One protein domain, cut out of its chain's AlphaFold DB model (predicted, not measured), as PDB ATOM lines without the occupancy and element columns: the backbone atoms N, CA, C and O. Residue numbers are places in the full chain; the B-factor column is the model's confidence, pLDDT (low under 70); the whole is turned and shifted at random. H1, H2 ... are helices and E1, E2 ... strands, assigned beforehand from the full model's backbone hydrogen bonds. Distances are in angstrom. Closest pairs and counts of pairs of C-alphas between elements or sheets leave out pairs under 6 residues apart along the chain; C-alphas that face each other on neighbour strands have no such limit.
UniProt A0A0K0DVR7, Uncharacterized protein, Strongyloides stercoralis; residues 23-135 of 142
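AT A GLANCE: This is residues 23 to 135 of the 142 residues of an uncharacterized protein of Strongyloides stercoralis (UniProt A0A0K0DVR7). A strongly twisted sheet of two hairpins, E1 with E2 and E3 with E4, stands at one end, and beside it H2 and H3 run side by side with H1 crossing both. H4 lies at the far end beyond H3, and residues 129 to 135 stick out there. The printed part has 113 residues, with four named helices and four named strands in the order E1 E2 H1 H2 E3 E4 H3 H4; the sheet, E2 E1 E3 E4, is antiparallel, and the class is mixed. The whole is loose, with a radius of gyration of the C-alphas of 16.8 A and spans of 47 by 35 by 24 A.

IN THESE COORDINATES: Find C-alpha 23 at (46.016, -53.964, 59.786); there E1 begins, running to residue 28, and E2 follows at residues 36 to 41. Read on to H1, residues 44 to 57, 20.0 A from first to last C-alpha, and H2, residues 75 to 84. E3, residues 86 to 94, spans 24.9 A, and E4 takes residues 99 to 103. H3, residues 105 to 118, spans 19.9 A; H4, residues 122 to 133, ends at C-alpha 133 at (17.656, -60.454, 33.097).

HOW THE PARTS SIT: In the sheet, look for N 25 and O 39 of the hairpin E1 and E2, 2.8 A apart, N 24 and O 91 of E1 and E3, 2.8 A, and N 92 and O 101 of the hairpin E3 and E4, 2.9 A. E2, H1 H2 and E3 form a split strand-helix-strand unit, two strands running the same way with E1 between them, its crossover right-handed. H1 only grazes the sheet with residues 44 to 50, and H3 with residues 105 to 108. H2 and H3 touch at a shallow tilt of 21 degrees, opposite ways, their closest C-alphas those of Leu 79 and Leu 109, 6.6 A. H1 touches H2 with residues 51 to 55 alone, about perpendicular at 88 degrees, closest at the C-alphas of Tyr 55 and Ile 78, 6.6 A. In H1, H2, H3 and H4 every O i to N i+4 pair is within hydrogen-bond range.

THE WHOLE: The C-alphas farthest apart are those of Lys 66 and His 97, 53.1 A. The printed part has no cut, and the link from H1 to H2, residues 58 to 74, is long. Look for pLDDT under 70 at residues 120 to 128, 131 to 132 and 134 to 135.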
ATOM      1  N   ILE A  23      45.707 -54.467  61.123       95.90
ATOM      2  CA  ILE A  23      46.016 -53.964  59.786       95.90
ATOM      3  C   ILE A  23      46.649 -52.582  59.899       95.90
ATOM      4  O   ILE A  23      46.071 -51.675  60.485       95.90
ATOM      5  N   ILE A  24      47.791 -52.397  59.244       96.05
ATOM      6  CA  ILE A  24      48.440 -51.095  59.095       96.05
ATOM      7  C   ILE A  24      48.263 -50.623  57.655       96.05
ATOM      8  O   ILE A  24      48.725 -51.272  56.715       96.05
ATOM      9  N   LEU A  25      47.612 -49.482  57.467       96.19
ATOM     10  CA  LEU A  25      47.536 -48.780  56.192       96.19
ATOM     11  C   LEU A  25      48.664 -47.761  56.103       96.19
ATOM     12  O   LEU A  25      48.679 -46.801  56.864       96.19
ATOM     13  N   PHE A  26      49.546 -47.913  55.117       94.03
ATOM     14  CA  PHE A  26      50.528 -46.890  54.769       94.03
ATOM     15  C   PHE A  26      49.997 -46.019  53.633       94.03
ATOM     16  O   PHE A  26      49.554 -46.528  52.604       94.03
ATOM     17  N   GLN A  27      50.071 -44.699  53.798       90.05
ATOM     18  CA  GLN A  27      49.739 -43.710  52.774       90.05
ATOM     19  C   GLN A  27      50.946 -42.792  52.556       90.05
ATOM     20  O   GLN A  27      51.317 -42.002  53.426       90.05
ATOM     21  N   GLY A  28      51.584 -42.887  51.389       85.36
ATOM     22  CA  GLY A  28      52.709 -42.024  51.040       85.36
ATOM     23  C   GLY A  28      52.274 -40.620  50.621       85.36
ATOM     24  O   GLY A  28      51.215 -40.425  50.021       85.36
ATOM     25  N   ASN A  29      53.129 -39.630  50.875       79.54
ATOM     26  CA  ASN A  29      52.947 -38.273  50.374       79.54
ATOM     27  C   ASN A  29      53.576 -38.132  48.982       79.54
ATOM     28  O   ASN A  29      54.785 -38.278  48.807       79.54
ATOM     29  N   SER A  30      52.757 -37.785  47.991       76.11
ATOM     30  CA  SER A  30      53.213 -37.567  46.615       76.11
ATOM     31  C   SER A  30      54.190 -36.400  46.463       76.11
ATOM     32  O   SER A  30      54.988 -36.392  45.531       76.11
ATOM     33  N   LYS A  31      54.138 -35.420  47.374       79.72
ATOM     34  CA  LYS A  31      54.952 -34.201  47.333       79.72
ATOM     35  C   LYS A  31      56.292 -34.345  48.054       79.72
ATOM     36  O   LYS A  31      57.182 -33.537  47.810       79.72
ATOM     37  N   LYS A  32      56.447 -35.319  48.961       79.02
ATOM     38  CA  LYS A  32      57.648 -35.446  49.799       79.02
ATOM     39  C   LYS A  32      57.960 -36.906  50.129       79.02
ATOM     40  O   LYS A  32      57.276 -37.528  50.937       79.02
ATOM     41  N   ILE A  33      59.025 -37.428  49.519       74.68
ATOM     42  CA  ILE A  33      59.564 -38.767  49.806       74.68
ATOM     43  C   ILE A  33      59.955 -38.846  51.289       74.68
ATOM     44  O   ILE A  33      60.467 -37.881  51.852       74.68
ATOM     45  N   GLY A  34      59.679 -39.983  51.931       76.05
ATOM     46  CA  GLY A  34      59.930 -40.190  53.362       76.05
ATOM     47  C   GLY A  34      58.892 -39.546  54.283       76.05
ATOM     48  O   GLY A  34      58.892 -39.813  55.479       76.05
ATOM     49  N   CYS A  35      57.968 -38.747  53.745       79.27
ATOM     50  CA  CYS A  35      56.782 -38.324  54.471       79.27
ATOM     51  C   CYS A  35      55.616 -39.207  54.039       79.27
ATOM     52  O   CYS A  35      55.171 -39.180  52.895       79.27
ATOM     53  N   GLY A  36      55.132 -40.019  54.959       85.16
ATOM     54  CA  GLY A  36      53.900 -40.776  54.827       85.16
ATOM     55  C   GLY A  36      53.178 -40.739  56.159       85.16
ATOM     56  O   GLY A  36      53.755 -40.349  57.172       85.16
ATOM     57  N   MET A  37      51.917 -41.126  56.141       91.32
ATOM     58  CA  MET A  37      51.170 -41.406  57.358       91.32
ATOM     59  C   MET A  37      50.868 -42.893  57.380       91.32
ATOM     60  O   MET A  37      50.745 -43.526  56.325       91.32
ATOM     61  N   TYR A  38      50.770 -43.441  58.580       93.19
ATOM     62  CA  TYR A  38      50.219 -44.765  58.770       93.19
ATOM     63  C   TYR A  38      49.001 -44.682  59.681       93.19
ATOM     64  O   TYR A  38      48.870 -43.758  60.486       93.19
ATOM     65  N   HIS A  39      48.100 -45.636  59.503       95.26
ATOM     66  CA  HIS A  39      46.886 -45.782  60.289       95.26
ATOM     67  C   HIS A  39      46.736 -47.249  60.676       95.26
ATOM     68  O   HIS A  39      47.013 -48.124  59.854       95.26
ATOM     69  N   GLU A  40      46.305 -47.504  61.903       96.41
ATOM     70  CA  GLU A  40      46.099 -48.845  62.449       96.41
ATOM     71  C   GLU A  40      44.601 -49.150  62.537       96.41
ATOM     72  O   GLU A  40      43.804 -48.273  62.878       96.41
ATOM     73  N   PHE A  41      44.227 -50.381  62.194       95.63
ATOM     74  CA  PHE A  41      42.849 -50.873  62.139       95.63
ATOM     75  C   PHE A  41      42.773 -52.315  62.626       95.63
ATOM     76  O   PHE A  41      43.768 -53.042  62.605       95.63
ATOM     77  N   HIS A  42      41.575 -52.762  62.990       92.48
ATOM     78  CA  HIS A  42      41.322 -54.144  63.402       92.48
ATOM     79  C   HIS A  42      40.525 -54.939  62.362       92.48
ATOM     80  O   HIS A  42      40.454 -56.166  62.446       92.48
ATOM     81  N   THR A  43      39.936 -54.262  61.372       91.74
ATOM     82  CA  THR A  43      39.163 -54.893  60.293       91.74
ATOM     83  C   THR A  43      39.439 -54.248  58.931       91.74
ATOM     84  O   THR A  43      39.905 -53.112  58.836       91.74
ATOM     85  N   LEU A  44      39.163 -54.977  57.843       92.70
ATOM     86  CA  LEU A  44      39.282 -54.418  56.488       92.70
ATOM     87  C   LEU A  44      38.175 -53.401  56.204       92.70
ATOM     88  O   LEU A  44      38.378 -52.459  55.446       92.70
ATOM     89  N   GLU A  45      37.017 -53.595  56.818       92.99
ATOM     90  CA  GLU A  45      35.864 -52.714  56.748       92.99
ATOM     91  C   GLU A  45      36.228 -51.309  57.243       92.99
ATOM     92  O   GLU A  45      35.988 -50.341  56.528       92.99
ATOM     93  N   GLU A  46      36.918 -51.185  58.383       94.02
ATOM     94  CA  GLU A  46      37.399 -49.890  58.894       94.02
ATOM     95  C   GLU A  46      38.365 -49.188  57.926       94.02
ATOM     96  O   GLU A  46      38.280 -47.974  57.725       94.02
ATOM     97  N   VAL A  47      39.252 -49.942  57.265       95.54
ATOM     98  CA  VAL A  47      40.144 -49.398  56.223       95.54
ATOM     99  C   VAL A  47      39.328 -48.820  55.064       95.54
ATOM    100  O   VAL A  47      39.650 -47.755  54.530       95.54
ATOM    101  N   PHE A  48      38.279 -49.525  54.641       95.06
ATOM    102  CA  PHE A  48      37.433 -49.100  53.530       95.06
ATOM    103  C   PHE A  48      36.549 -47.907  53.895       95.06
ATOM    104  O   PHE A  48      36.412 -46.999  53.075       95.06
ATOM    105  N   GLU A  49      36.036 -47.849  55.123       93.40
ATOM    106  CA  GLU A  49      35.347 -46.670  55.650       93.40
ATOM    107  C   GLU A  49      36.270 -45.450  55.677       93.40
ATOM    108  O   GLU A  49      35.883 -44.380  55.199       93.40
ATOM    109  N   LYS A  50      37.536 -45.617  56.084       94.61
ATOM    110  CA  LYS A  50      38.527 -44.542  55.956       94.61
ATOM    111  C   LYS A  50      38.692 -44.077  54.507       94.61
ATOM    112  O   LYS A  50      38.767 -42.876  54.265       94.61
ATOM    113  N   PHE A  51      38.747 -44.976  53.523       94.04
ATOM    114  CA  PHE A  51      38.835 -44.552  52.117       94.04
ATOM    115  C   PHE A  51      37.604 -43.771  51.653       94.04
ATOM    116  O   PHE A  51      37.740 -42.848  50.845       94.04
ATOM    117  N   MET A  52      36.419 -44.121  52.151       91.25
ATOM    118  CA  MET A  52      35.183 -43.391  51.869       91.25
ATOM    119  C   MET A  52      35.193 -42.002  52.510       91.25
ATOM    120  O   MET A  52      34.823 -41.023  51.858       91.25
ATOM    121  N   GLU A  53      35.668 -41.898  53.750       91.70
ATOM    122  CA  GLU A  53      35.847 -40.628  54.452       91.70
ATOM    123  C   GLU A  53      36.886 -39.734  53.758       91.70
ATOM    124  O   GLU A  53      36.604 -38.573  53.450       91.70
ATOM    125  N   ASP A  54      38.051 -40.287  53.425       91.64
ATOM    126  CA  ASP A  54      39.113 -39.602  52.688       91.64
ATOM    127  C   ASP A  54      38.591 -39.078  51.335       91.64
ATOM    128  O   ASP A  54      38.859 -37.936  50.952       91.64
ATOM    129  N   TYR A  55      37.786 -39.878  50.622       91.49
ATOM    130  CA  TYR A  55      37.159 -39.467  49.365       91.49
ATOM    131  C   TYR A  55      36.116 -38.355  49.559       91.49
ATOM    132  O   TYR A  55      36.079 -37.400  48.781       91.49
ATOM    133  N   LYS A  56      35.291 -38.437  50.609       88.79
ATOM    134  CA  LYS A  56      34.328 -37.386  50.969       88.79
ATOM    135  C   LYS A  56      35.034 -36.060  51.261       88.79
ATOM    136  O   LYS A  56      34.580 -35.015  50.797       88.79
ATOM    137  N   ASN A  57      36.164 -36.116  51.962       88.05
ATOM    138  CA  ASN A  57      36.967 -34.950  52.330       88.05
ATOM    139  C   ASN A  57      37.848 -34.425  51.182       88.05
ATOM    140  O   ASN A  57      38.284 -33.277  51.222       88.05
ATOM    141  N   PHE A  58      38.076 -35.220  50.131       83.92
ATOM    142  CA  PHE A  58      38.809 -34.791  48.935       83.92
ATOM    143  C   PHE A  58      38.075 -33.690  48.141       83.92
ATOM    144  O   PHE A  58      38.705 -32.978  47.361       83.92
ATOM    145  N   GLY A  59      36.764 -33.514  48.358       74.80
ATOM    146  CA  GLY A  59      35.990 -32.388  47.822       74.80
ATOM    147  C   GLY A  59      35.420 -32.585  46.415       74.80
ATOM    148  O   GLY A  59      34.827 -31.662  45.870       74.80
ATOM    149  N   ASP A  60      35.546 -33.782  45.835       75.47
ATOM    150  CA  ASP A  60      35.023 -34.120  44.497       75.47
ATOM    151  C   ASP A  60      33.645 -34.810  44.567       75.47
ATOM    152  O   ASP A  60      33.306 -35.679  43.759       75.47
ATOM    153  N   LEU A  61      32.855 -34.471  45.593       82.72
ATOM    154  CA  LEU A  61      31.495 -34.979  45.724       82.72
ATOM    155  C   LEU A  61      30.538 -34.154  44.858       82.72
ATOM    156  O   LEU A  61      30.521 -32.924  44.956       82.72
ATOM    157  N   PRO A  62      29.694 -34.806  44.041       82.26
ATOM    158  CA  PRO A  62      28.688 -34.094  43.279       82.26
ATOM    159  C   PRO A  62      27.663 -33.467  44.223       82.26
ATOM    160  O   PRO A  62      27.320 -34.021  45.270       82.26
ATOM    161  N   THR A  63      27.129 -32.318  43.822       82.66
ATOM    162  CA  THR A  63      26.061 -31.655  44.566       82.66
ATOM    163  C   THR A  63      24.831 -32.571  44.637       82.66
ATOM    164  O   THR A  63      24.422 -33.114  43.603       82.66
ATOM    165  N   PRO A  64      24.211 -32.754  45.819       83.42
ATOM    166  CA  PRO A  64      22.951 -33.476  45.934       83.42
ATOM    167  C   PRO A  64      21.898 -32.887  44.991       83.42
ATOM    168  O   PRO A  64      21.722 -31.668  44.910       83.42
ATOM    169  N   LYS A  65      21.178 -33.745  44.261       83.66
ATOM    170  CA  LYS A  65      20.051 -33.301  43.426       83.66
ATOM    171  C   LYS A  65      18.968 -32.691  44.323       83.66
ATOM    172  O   LYS A  65      18.790 -33.120  45.464       83.66
ATOM    173  N   LYS A  66      18.216 -31.717  43.798       81.97
ATOM    174  CA  LYS A  66      17.148 -31.020  44.536       81.97
ATOM    175  C   LYS A  66      16.222 -32.023  45.244       81.97
ATOM    176  O   LYS A  66      15.684 -32.919  44.599       81.97
ATOM    177  N   GLY A  67      16.053 -31.859  46.558       83.82
ATOM    178  CA  GLY A  67      15.204 -32.713  47.401       83.82
ATOM    179  C   GLY A  67      15.878 -33.967  47.971       83.82
ATOM    180  O   GLY A  67      15.212 -34.736  48.657       83.82
ATOM    181  N   ARG A  68      17.173 -34.189  47.720       80.48
ATOM    182  CA  ARG A  68      17.927 -35.319  48.283       80.48
ATOM    183  C   ARG A  68      18.934 -34.841  49.320       80.48
ATOM    184  O   ARG A  68      19.624 -33.849  49.109       80.48
ATOM    185  N   ASN A  69      19.051 -35.590  50.411       81.65
ATOM    186  CA  ASN A  69      20.059 -35.410  51.461       81.65
ATOM    187  C   ASN A  69      21.316 -36.277  51.236       81.65
ATOM    188  O   ASN A  69      22.129 -36.428  52.144       81.65
ATOM    189  N   TYR A  70      21.471 -36.852  50.040       82.40
ATOM    190  CA  TYR A  70      22.587 -37.715  49.663       82.40
ATOM    191  C   TYR A  70      23.122 -37.356  48.270       82.40
ATOM    192  O   TYR A  70      22.395 -36.833  47.418       82.40
ATOM    193  N   ALA A  71      24.398 -37.662  48.036       82.27
ATOM    194  CA  ALA A  71      25.059 -37.524  46.743       82.27
ATOM    195  C   ALA A  71      25.208 -38.903  46.083       82.27
ATOM    196  O   ALA A  71      25.623 -39.866  46.724       82.27
ATOM    197  N   GLU A  72      24.878 -39.005  44.796       83.29
ATOM    198  CA  GLU A  72      25.132 -40.218  44.012       83.29
ATOM    199  C   GLU A  72      26.573 -40.184  43.504       83.29
ATOM    200  O   GLU A  72      26.922 -39.339  42.681       83.29
ATOM    201  N   VAL A  73      27.408 -41.110  43.973       84.65
ATOM    202  CA  VAL A  73      28.810 -41.211  43.563       84.65
ATOM    203  C   VAL A  73      29.009 -42.449  42.698       84.65
ATOM    204  O   VAL A  73      28.572 -43.545  43.037       84.65
ATOM    205  N   ASN A  74      29.712 -42.294  41.575       87.63
ATOM    206  CA  ASN A  74      30.106 -43.436  40.759       87.63
ATOM    207  C   ASN A  74      31.238 -44.211  41.455       87.63
ATOM    208  O   ASN A  74      32.300 -43.642  41.713       87.63
ATOM    209  N   VAL A  75      31.054 -45.517  41.673       89.07
ATOM    210  CA  VAL A  75      32.070 -46.429  42.243       89.07
ATOM    211  C   VAL A  75      33.428 -46.284  41.546       89.07
ATOM    212  O   VAL A  75      34.472 -46.297  42.196       89.07
ATOM    213  N   ARG A  76      33.442 -46.057  40.226       91.46
ATOM    214  CA  ARG A  76      34.674 -45.835  39.456       91.46
ATOM    215  C   ARG A  76      35.469 -44.623  39.952       91.46
ATOM    216  O   ARG A  76      36.696 -44.667  39.903       91.46
ATOM    217  N   ASN A  77      34.807 -43.560  40.408       91.05
ATOM    218  CA  ASN A  77      35.474 -42.355  40.905       91.05
ATOM    219  C   ASN A  77      36.176 -42.627  42.238       91.05
ATOM    220  O   ASN A  77      37.345 -42.274  42.384       91.05
ATOM    221  N   ILE A  78      35.507 -43.342  43.146       91.63
ATOM    222  CA  ILE A  78      36.067 -43.762  44.437       91.63
ATOM    223  C   ILE A  78      37.270 -44.695  44.223       91.63
ATOM    224  O   ILE A  78      38.356 -44.463  44.751       91.63
ATOM    225  N   LEU A  79      37.132 -45.713  43.365       93.54
ATOM    226  CA  LEU A  79      38.243 -46.619  43.049       93.54
ATOM    227  C   LEU A  79      39.411 -45.891  42.368       93.54
ATOM    228  O   LEU A  79      40.573 -46.187  42.639       93.54
ATOM    229  N   LYS A  80      39.127 -44.917  41.494       92.99
ATOM    230  CA  LYS A  80      40.156 -44.085  40.852       92.99
ATOM    231  C   LYS A  80      40.882 -43.208  41.871       92.99
ATOM    232  O   LYS A  80      42.086 -43.007  41.718       92.99
ATOM    233  N   TYR A  81      40.181 -42.698  42.881       92.69
ATOM    234  CA  TYR A  81      40.779 -41.941  43.975       92.69
ATOM    235  C   TYR A  81      41.792 -42.794  44.749       92.69
ATOM    236  O   TYR A  81      42.971 -42.443  44.782       92.69
ATOM    237  N   VAL A  82      41.385 -43.971  45.238       92.73
ATOM    238  CA  VAL A  82      42.294 -44.909  45.928       92.73
ATOM    239  C   VAL A  82      43.438 -45.352  45.006       92.73
ATOM    240  O   VAL A  82      44.601 -45.397  45.407       92.73
ATOM    241  N   GLY A  83      43.148 -45.591  43.723       93.06
ATOM    242  CA  GLY A  83      44.146 -45.943  42.710       93.06
ATOM    243  C   GLY A  83      45.276 -44.913  42.570       93.06
ATOM    244  O   GLY A  83      46.439 -45.285  42.383       93.06
ATOM    245  N   LYS A  84      44.942 -43.625  42.710       90.83
ATOM    246  CA  LYS A  84      45.873 -42.492  42.620       90.83
ATOM    247  C   LYS A  84      46.660 -42.218  43.904       90.83
ATOM    248  O   LYS A  84      47.622 -41.458  43.837       90.83
ATOM    249  N   MET A  85      46.300 -42.807  45.047       89.06
ATOM    250  CA  MET A  85      47.059 -42.608  46.286       89.06
ATOM    251  C   MET A  85      48.507 -43.094  46.116       89.06
ATOM    252  O   MET A  85      48.760 -44.149  45.533       89.06
ATOM    253  N   HIS A  86      49.484 -42.316  46.570       86.49
ATOM    254  CA  HIS A  86      50.895 -42.626  46.342       86.49
ATOM    255  C   HIS A  86      51.426 -43.588  47.406       86.49
ATOM    256  O   HIS A  86      51.115 -43.444  48.583       86.49
ATOM    257  N   ASN A  87      52.237 -44.565  46.981       85.88
ATOM    258  CA  ASN A  87      52.899 -45.552  47.848       85.88
ATOM    259  C   ASN A  87      51.975 -46.180  48.907       85.88
ATOM    260  O   ASN A  87      52.359 -46.346  50.058       85.88
ATOM    261  N   THR A  88      50.741 -46.494  48.507       91.03
ATOM    262  CA  THR A  88      49.739 -47.082  49.395       91.03
ATOM    263  C   THR A  88      49.841 -48.597  49.419       91.03
ATOM    264  O   THR A  88      49.772 -49.234  48.363       91.03
ATOM    265  N   CYS A  89      49.952 -49.166  50.614       93.92
ATOM    266  CA  CYS A  89      49.872 -50.602  50.860       93.92
ATOM    267  C   CYS A  89      49.195 -50.880  52.208       93.92
ATOM    268  O   CYS A  89      49.093 -49.992  53.056       93.92
ATOM    269  N   LEU A  90      48.737 -52.119  52.392       95.70
ATOM    270  CA  LEU A  90      48.304 -52.623  53.694       95.70
ATOM    271  C   LEU A  90      49.317 -53.638  54.199       95.70
ATOM    272  O   LEU A  90      49.791 -54.465  53.426       95.70
ATOM    273  N   MET A  91      49.597 -53.628  55.490       95.40
ATOM    274  CA  MET A  91      50.277 -54.710  56.184       95.40
ATOM    275  C   MET A  91      49.260 -55.377  57.095       95.40
ATOM    276  O   MET A  91      48.774 -54.755  58.028       95.40
ATOM    277  N   ILE A  92      48.921 -56.632  56.813       94.66
ATOM    278  CA  ILE A  92      47.924 -57.389  57.577       94.66
ATOM    279  C   ILE A  92      48.652 -58.407  58.444       94.66
ATOM    280  O   ILE A  92      49.415 -59.226  57.921       94.66
ATOM    281  N   TYR A  93      48.439 -58.348  59.753       93.77
ATOM    282  CA  TYR A  93      49.028 -59.276  60.703       93.77
ATOM    283  C   TYR A  93      48.411 -60.666  60.550       93.77
ATOM    284  O   TYR A  93      47.191 -60.831  60.519       93.77
ATOM    285  N   SER A  94      49.270 -61.676  60.441       88.44
ATOM    286  CA  SER A  94      48.885 -63.081  60.422       88.44
ATOM    287  C   SER A  94      49.426 -63.747  61.674       88.44
ATOM    288  O   SER A  94      50.628 -63.995  61.780       88.44
ATOM    289  N   GLU A  95      48.524 -64.074  62.595       85.65
ATOM    290  CA  GLU A  95      48.862 -64.743  63.855       85.65
ATOM    291  C   GLU A  95      49.514 -66.112  63.608       85.65
ATOM    292  O   GLU A  95      50.553 -66.420  64.184       85.65
ATOM    293  N   SER A  96      49.001 -66.883  62.639       87.51
ATOM    294  CA  SER A  96      49.546 -68.199  62.264       87.51
ATOM    295  C   SER A  96      50.999 -68.164  61.785       87.51
ATOM    296  O   SER A  96      51.682 -69.186  61.798       87.51
ATOM    297  N   HIS A  97      51.470 -67.011  61.309       87.64
ATOM    298  CA  HIS A  97      52.838 -66.826  60.832       87.64
ATOM    299  C   HIS A  97      53.644 -65.841  61.684       87.64
ATOM    300  O   HIS A  97      54.789 -65.567  61.323       87.64
ATOM    301  N   ASN A  98      53.050 -65.305  62.757       88.34
ATOM    302  CA  ASN A  98      53.609 -64.269  63.626       88.34
ATOM    303  C   ASN A  98      54.304 -63.133  62.846       88.34
ATOM    304  O   ASN A  98      55.426 -62.728  63.150       88.34
ATOM    305  N   LYS A  99      53.687 -62.683  61.746       91.40
ATOM    306  CA  LYS A  99      54.261 -61.649  60.872       91.40
ATOM    307  C   LYS A  99      53.196 -60.905  60.090       91.40
ATOM    308  O   LYS A  99      52.113 -61.425  59.820       91.40
ATOM    309  N   TYR A 100      53.552 -59.712  59.633       94.06
ATOM    310  CA  TYR A 100      52.746 -58.970  58.675       94.06
ATOM    311  C   TYR A 100      52.950 -59.482  57.253       94.06
ATOM    312  O   TYR A 100      54.068 -59.765  56.816       94.06
ATOM    313  N   LYS A 101      51.852 -59.535  56.503       93.47
ATOM    314  CA  LYS A 101      51.855 -59.715  55.055       93.47
ATOM    315  C   LYS A 101      51.482 -58.402  54.381       93.47
ATOM    316  O   LYS A 101      50.419 -57.846  54.647       93.47
ATOM    317  N   THR A 102      52.333 -57.943  53.470       95.15
ATOM    318  CA  THR A 102      52.056 -56.752  52.665       95.15
ATOM    319  C   THR A 102      51.093 -57.087  51.528       95.15
ATOM    320  O   THR A 102      51.328 -58.020  50.758       95.15
ATOM    321  N   MET A 103      50.025 -56.307  51.409       95.04
ATOM    322  CA  MET A 103      49.070 -56.337  50.312       95.04
ATOM    323  C   MET A 103      49.269 -55.106  49.438       95.04
ATOM    324  O   MET A 103      49.295 -53.968  49.917       95.04
ATOM    325  N   ASP A 104      49.408 -55.347  48.139       92.35
ATOM    326  CA  ASP A 104      49.581 -54.288  47.161       92.35
ATOM    327  C   ASP A 104      48.269 -53.539  46.878       92.35
ATOM    328  O   ASP A 104      47.160 -53.964  47.218       92.35
ATOM    329  N   LYS A 105      48.393 -52.406  46.190       93.08
ATOM    330  CA  LYS A 105      47.246 -51.582  45.812       93.08
ATOM    331  C   LYS A 105      46.237 -52.314  44.921       93.08
ATOM    332  O   LYS A 105      45.045 -52.033  45.006       93.08
ATOM    333  N   LYS A 106      46.680 -53.247  44.071       94.07
ATOM    334  CA  LYS A 106      45.778 -54.006  43.194       94.07
ATOM    335  C   LYS A 106      44.854 -54.888  44.034       94.07
ATOM    336  O   LYS A 106      43.646 -54.881  43.809       94.07
ATOM    337  N   TRP A 107      45.400 -55.580  45.029       95.60
ATOM    338  CA  TRP A 107      44.641 -56.373  45.987       95.60
ATOM    339  C   TRP A 107      43.660 -55.505  46.782       95.60
ATOM    340  O   TRP A 107      42.482 -55.855  46.875       95.60
ATOM    341  N   ILE A 108      44.114 -54.343  47.272       95.15
ATOM    342  CA  ILE A 108      43.272 -53.378  48.001       95.15
ATOM    343  C   ILE A 108      42.074 -52.955  47.145       95.15
ATOM    344  O   ILE A 108      40.937 -53.049  47.597       95.15
ATOM    345  N   LEU A 109      42.304 -52.548  45.893       95.47
ATOM    346  CA  LEU A 109      41.241 -52.124  44.978       95.47
ATOM    347  C   LEU A 109      40.239 -53.247  44.688       95.47
ATOM    348  O   LEU A 109      39.037 -52.992  44.640       95.47
ATOM    349  N   CYS A 110      40.706 -54.489  44.524       95.02
ATOM    350  CA  CYS A 110      39.821 -55.639  44.333       95.02
ATOM    351  C   CYS A 110      38.932 -55.883  45.558       95.02
ATOM    352  O   CYS A 110      37.728 -56.086  45.407       95.02
ATOM    353  N   LYS A 111      39.503 -55.861  46.767       94.46
ATOM    354  CA  LYS A 111      38.732 -56.067  48.000       94.46
ATOM    355  C   LYS A 111      37.782 -54.913  48.286       94.46
ATOM    356  O   LYS A 111      36.635 -55.167  48.630       94.46
ATOM    357  N   PHE A 112      38.209 -53.682  48.034       95.14
ATOM    358  CA  PHE A 112      37.355 -52.514  48.190       95.14
ATOM    359  C   PHE A 112      36.193 -52.514  47.189       95.14
ATOM    360  O   PHE A 112      35.067 -52.197  47.547       95.14
ATOM    361  N   TYR A 113      36.416 -52.956  45.947       93.68
ATOM    362  CA  TYR A 113      35.323 -53.150  44.993       93.68
ATOM    363  C   TYR A 113      34.292 -54.176  45.486       93.68
ATOM    364  O   TYR A 113      33.093 -53.939  45.368       93.68
ATOM    365  N   ILE A 114      34.745 -55.299  46.058       91.39
ATOM    366  CA  ILE A 114      33.848 -56.306  46.649       91.39
ATOM    367  C   ILE A 114      33.078 -55.707  47.833       91.39
ATOM    368  O   ILE A 114      31.869 -55.899  47.916       91.39
ATOM    369  N   TYR A 115      33.753 -54.944  48.697       92.05
ATOM    370  CA  TYR A 115      33.129 -54.236  49.815       92.05
ATOM    371  C   TYR A 115      32.006 -53.304  49.346       92.05
ATOM    372  O   TYR A 115      30.860 -53.459  49.757       92.05
ATOM    373  N   LEU A 116      32.308 -52.411  48.397       90.28
ATOM    374  CA  LEU A 116      31.336 -51.475  47.828       90.28
ATOM    375  C   LEU A 116      30.163 -52.191  47.154       90.28
ATOM    376  O   LEU A 116      29.043 -51.703  47.218       90.28
ATOM    377  N   ARG A 117      30.407 -53.344  46.515       85.21
ATOM    378  CA  ARG A 117      29.353 -54.158  45.896       85.21
ATOM    379  C   ARG A 117      28.419 -54.784  46.932       85.21
ATOM    380  O   ARG A 117      27.233 -54.902  46.656       85.21
ATOM    381  N   ASN A 118      28.938 -55.199  48.083       81.80
ATOM    382  CA  ASN A 118      28.139 -55.836  49.132       81.80
ATOM    383  C   ASN A 118      27.368 -54.822  49.990       81.80
ATOM    384  O   ASN A 118      26.402 -55.195  50.641       81.80
ATOM    385  N   TYR A 119      27.772 -53.549  49.974       74.39
ATOM    386  CA  TYR A 119      27.080 -52.456  50.671       74.39
ATOM    387  C   TYR A 119      25.875 -51.888  49.901       74.39
ATOM    388  O   TYR A 119      25.258 -50.902  50.306       74.39
ATOM    389  N   ILE A 120      25.552 -52.491  48.760       67.36
ATOM    390  CA  ILE A 120      24.432 -52.125  47.905       67.36
ATOM    391  C   ILE A 120      23.128 -52.564  48.592       67.36
ATOM    392  O   ILE A 120      23.010 -53.695  49.055       67.36
ATOM    393  N   THR A 121      22.141 -51.669  48.687       63.46
ATOM    394  CA  THR A 121      20.855 -52.005  49.321       63.46
ATOM    395  C   THR A 121      20.119 -53.093  48.531       63.46
ATOM    396  O   THR A 121      20.317 -53.230  47.324       63.46
ATOM    397  N   ASN A 122      19.206 -53.836  49.166       64.79
ATOM    398  CA  ASN A 122      18.367 -54.824  48.464       64.79
ATOM    399  C   ASN A 122      17.651 -54.225  47.231       64.79
ATOM    400  O   ASN A 122      17.542 -54.882  46.202       64.79
ATOM    401  N   GLN A 123      17.240 -52.953  47.294       61.03
ATOM    402  CA  GLN A 123      16.604 -52.253  46.166       61.03
ATOM    403  C   GLN A 123      17.539 -52.081  44.966       61.03
ATOM    404  O   GLN A 123      17.119 -52.084  43.809       61.03
ATOM    405  N   ASP A 124      18.823 -51.887  45.227       63.31
ATOM    406  CA  ASP A 124      19.819 -51.756  44.177       63.31
ATOM    407  C   ASP A 124      20.222 -53.136  43.631       63.31
ATOM    408  O   ASP A 124      20.483 -53.258  42.433       63.31
ATOM    409  N   HIS A 125      20.181 -54.186  44.464       61.07
ATOM    410  CA  HIS A 125      20.278 -55.576  44.005       61.07
ATOM    411  C   HIS A 125      19.170 -55.915  42.998       61.07
ATOM    412  O   HIS A 125      19.483 -56.404  41.914       61.07
ATOM    413  N   GLU A 126      17.913 -55.572  43.293       68.43
ATOM    414  CA  GLU A 126      16.778 -55.786  42.383       68.43
ATOM    415  C   GLU A 126      16.982 -55.085  41.030       68.43
ATOM    416  O   GLU A 126      16.857 -55.713  39.979       68.43
ATOM    417  N   LYS A 127      17.401 -53.811  41.024       69.03
ATOM    418  CA  LYS A 127      17.696 -53.071  39.777       69.03
ATOM    419  C   LYS A 127      18.840 -53.691  38.972       69.03
ATOM    420  O   LYS A 127      18.840 -53.637  37.738       69.03
ATOM    421  N   ILE A 128      19.853 -54.226  39.654       66.61
ATOM    422  CA  ILE A 128      20.978 -54.914  39.015       66.61
ATOM    423  C   ILE A 128      20.493 -56.230  38.394       66.61
ATOM    424  O   ILE A 128      20.795 -56.488  37.228       66.61
ATOM    425  N   GLU A 129      19.707 -57.025  39.119       70.61
ATOM    426  CA  GLU A 129      19.114 -58.263  38.605       70.61
ATOM    427  C   GLU A 129      18.180 -58.014  37.418       70.61
ATOM    428  O   GLU A 129      18.261 -58.734  36.425       70.61
ATOM    429  N   GLU A 130      17.346 -56.972  37.457       73.96
ATOM    430  CA  GLU A 130      16.512 -56.569  36.318       73.96
ATOM    431  C   GLU A 130      17.349 -56.204  35.087       73.96
ATOM    432  O   GLU A 130      17.007 -56.587  33.964       73.96
ATOM    433  N   ARG A 131      18.482 -55.510  35.265       68.62
ATOM    434  CA  ARG A 131      19.420 -55.263  34.160       68.62
ATOM    435  C   ARG A 131      20.034 -56.558  33.633       68.62
ATOM    436  O   ARG A 131      20.128 -56.703  32.418       68.62
ATOM    437  N   PHE A 132      20.423 -57.491  34.504       69.26
ATOM    438  CA  PHE A 132      20.996 -58.780  34.095       69.26
ATOM    439  C   PHE A 132      19.994 -59.694  33.387       69.26
ATOM    440  O   PHE A 132      20.368 -60.320  32.402       69.26
ATOM    441  N   LYS A 133      18.722 -59.712  33.798       73.04
ATOM    442  CA  LYS A 133      17.656 -60.454  33.097       73.04
ATOM    443  C   LYS A 133      17.464 -59.979  31.654       73.04
ATOM    444  O   LYS A 133      17.131 -60.775  30.784       73.04
ATOM    445  N   ASN A 134      17.697 -58.692  31.401       68.76
ATOM    446  CA  ASN A 134      17.561 -58.083  30.077       68.76
ATOM    447  C   ASN A 134      18.863 -58.091  29.256       68.76
ATOM    448  O   ASN A 134      18.855 -57.708  28.083       68.76
ATOM    449  N   LEU A 135      19.986 -58.513  29.843       62.60
ATOM    450  CA  LEU A 135      21.244 -58.667  29.124       62.60
ATOM    451  C   LEU A 135      21.198 -59.972  28.327       62.60
ATOM    452  O   LEU A 135      21.305 -61.065  28.877       62.60
TER     453      LEU A 135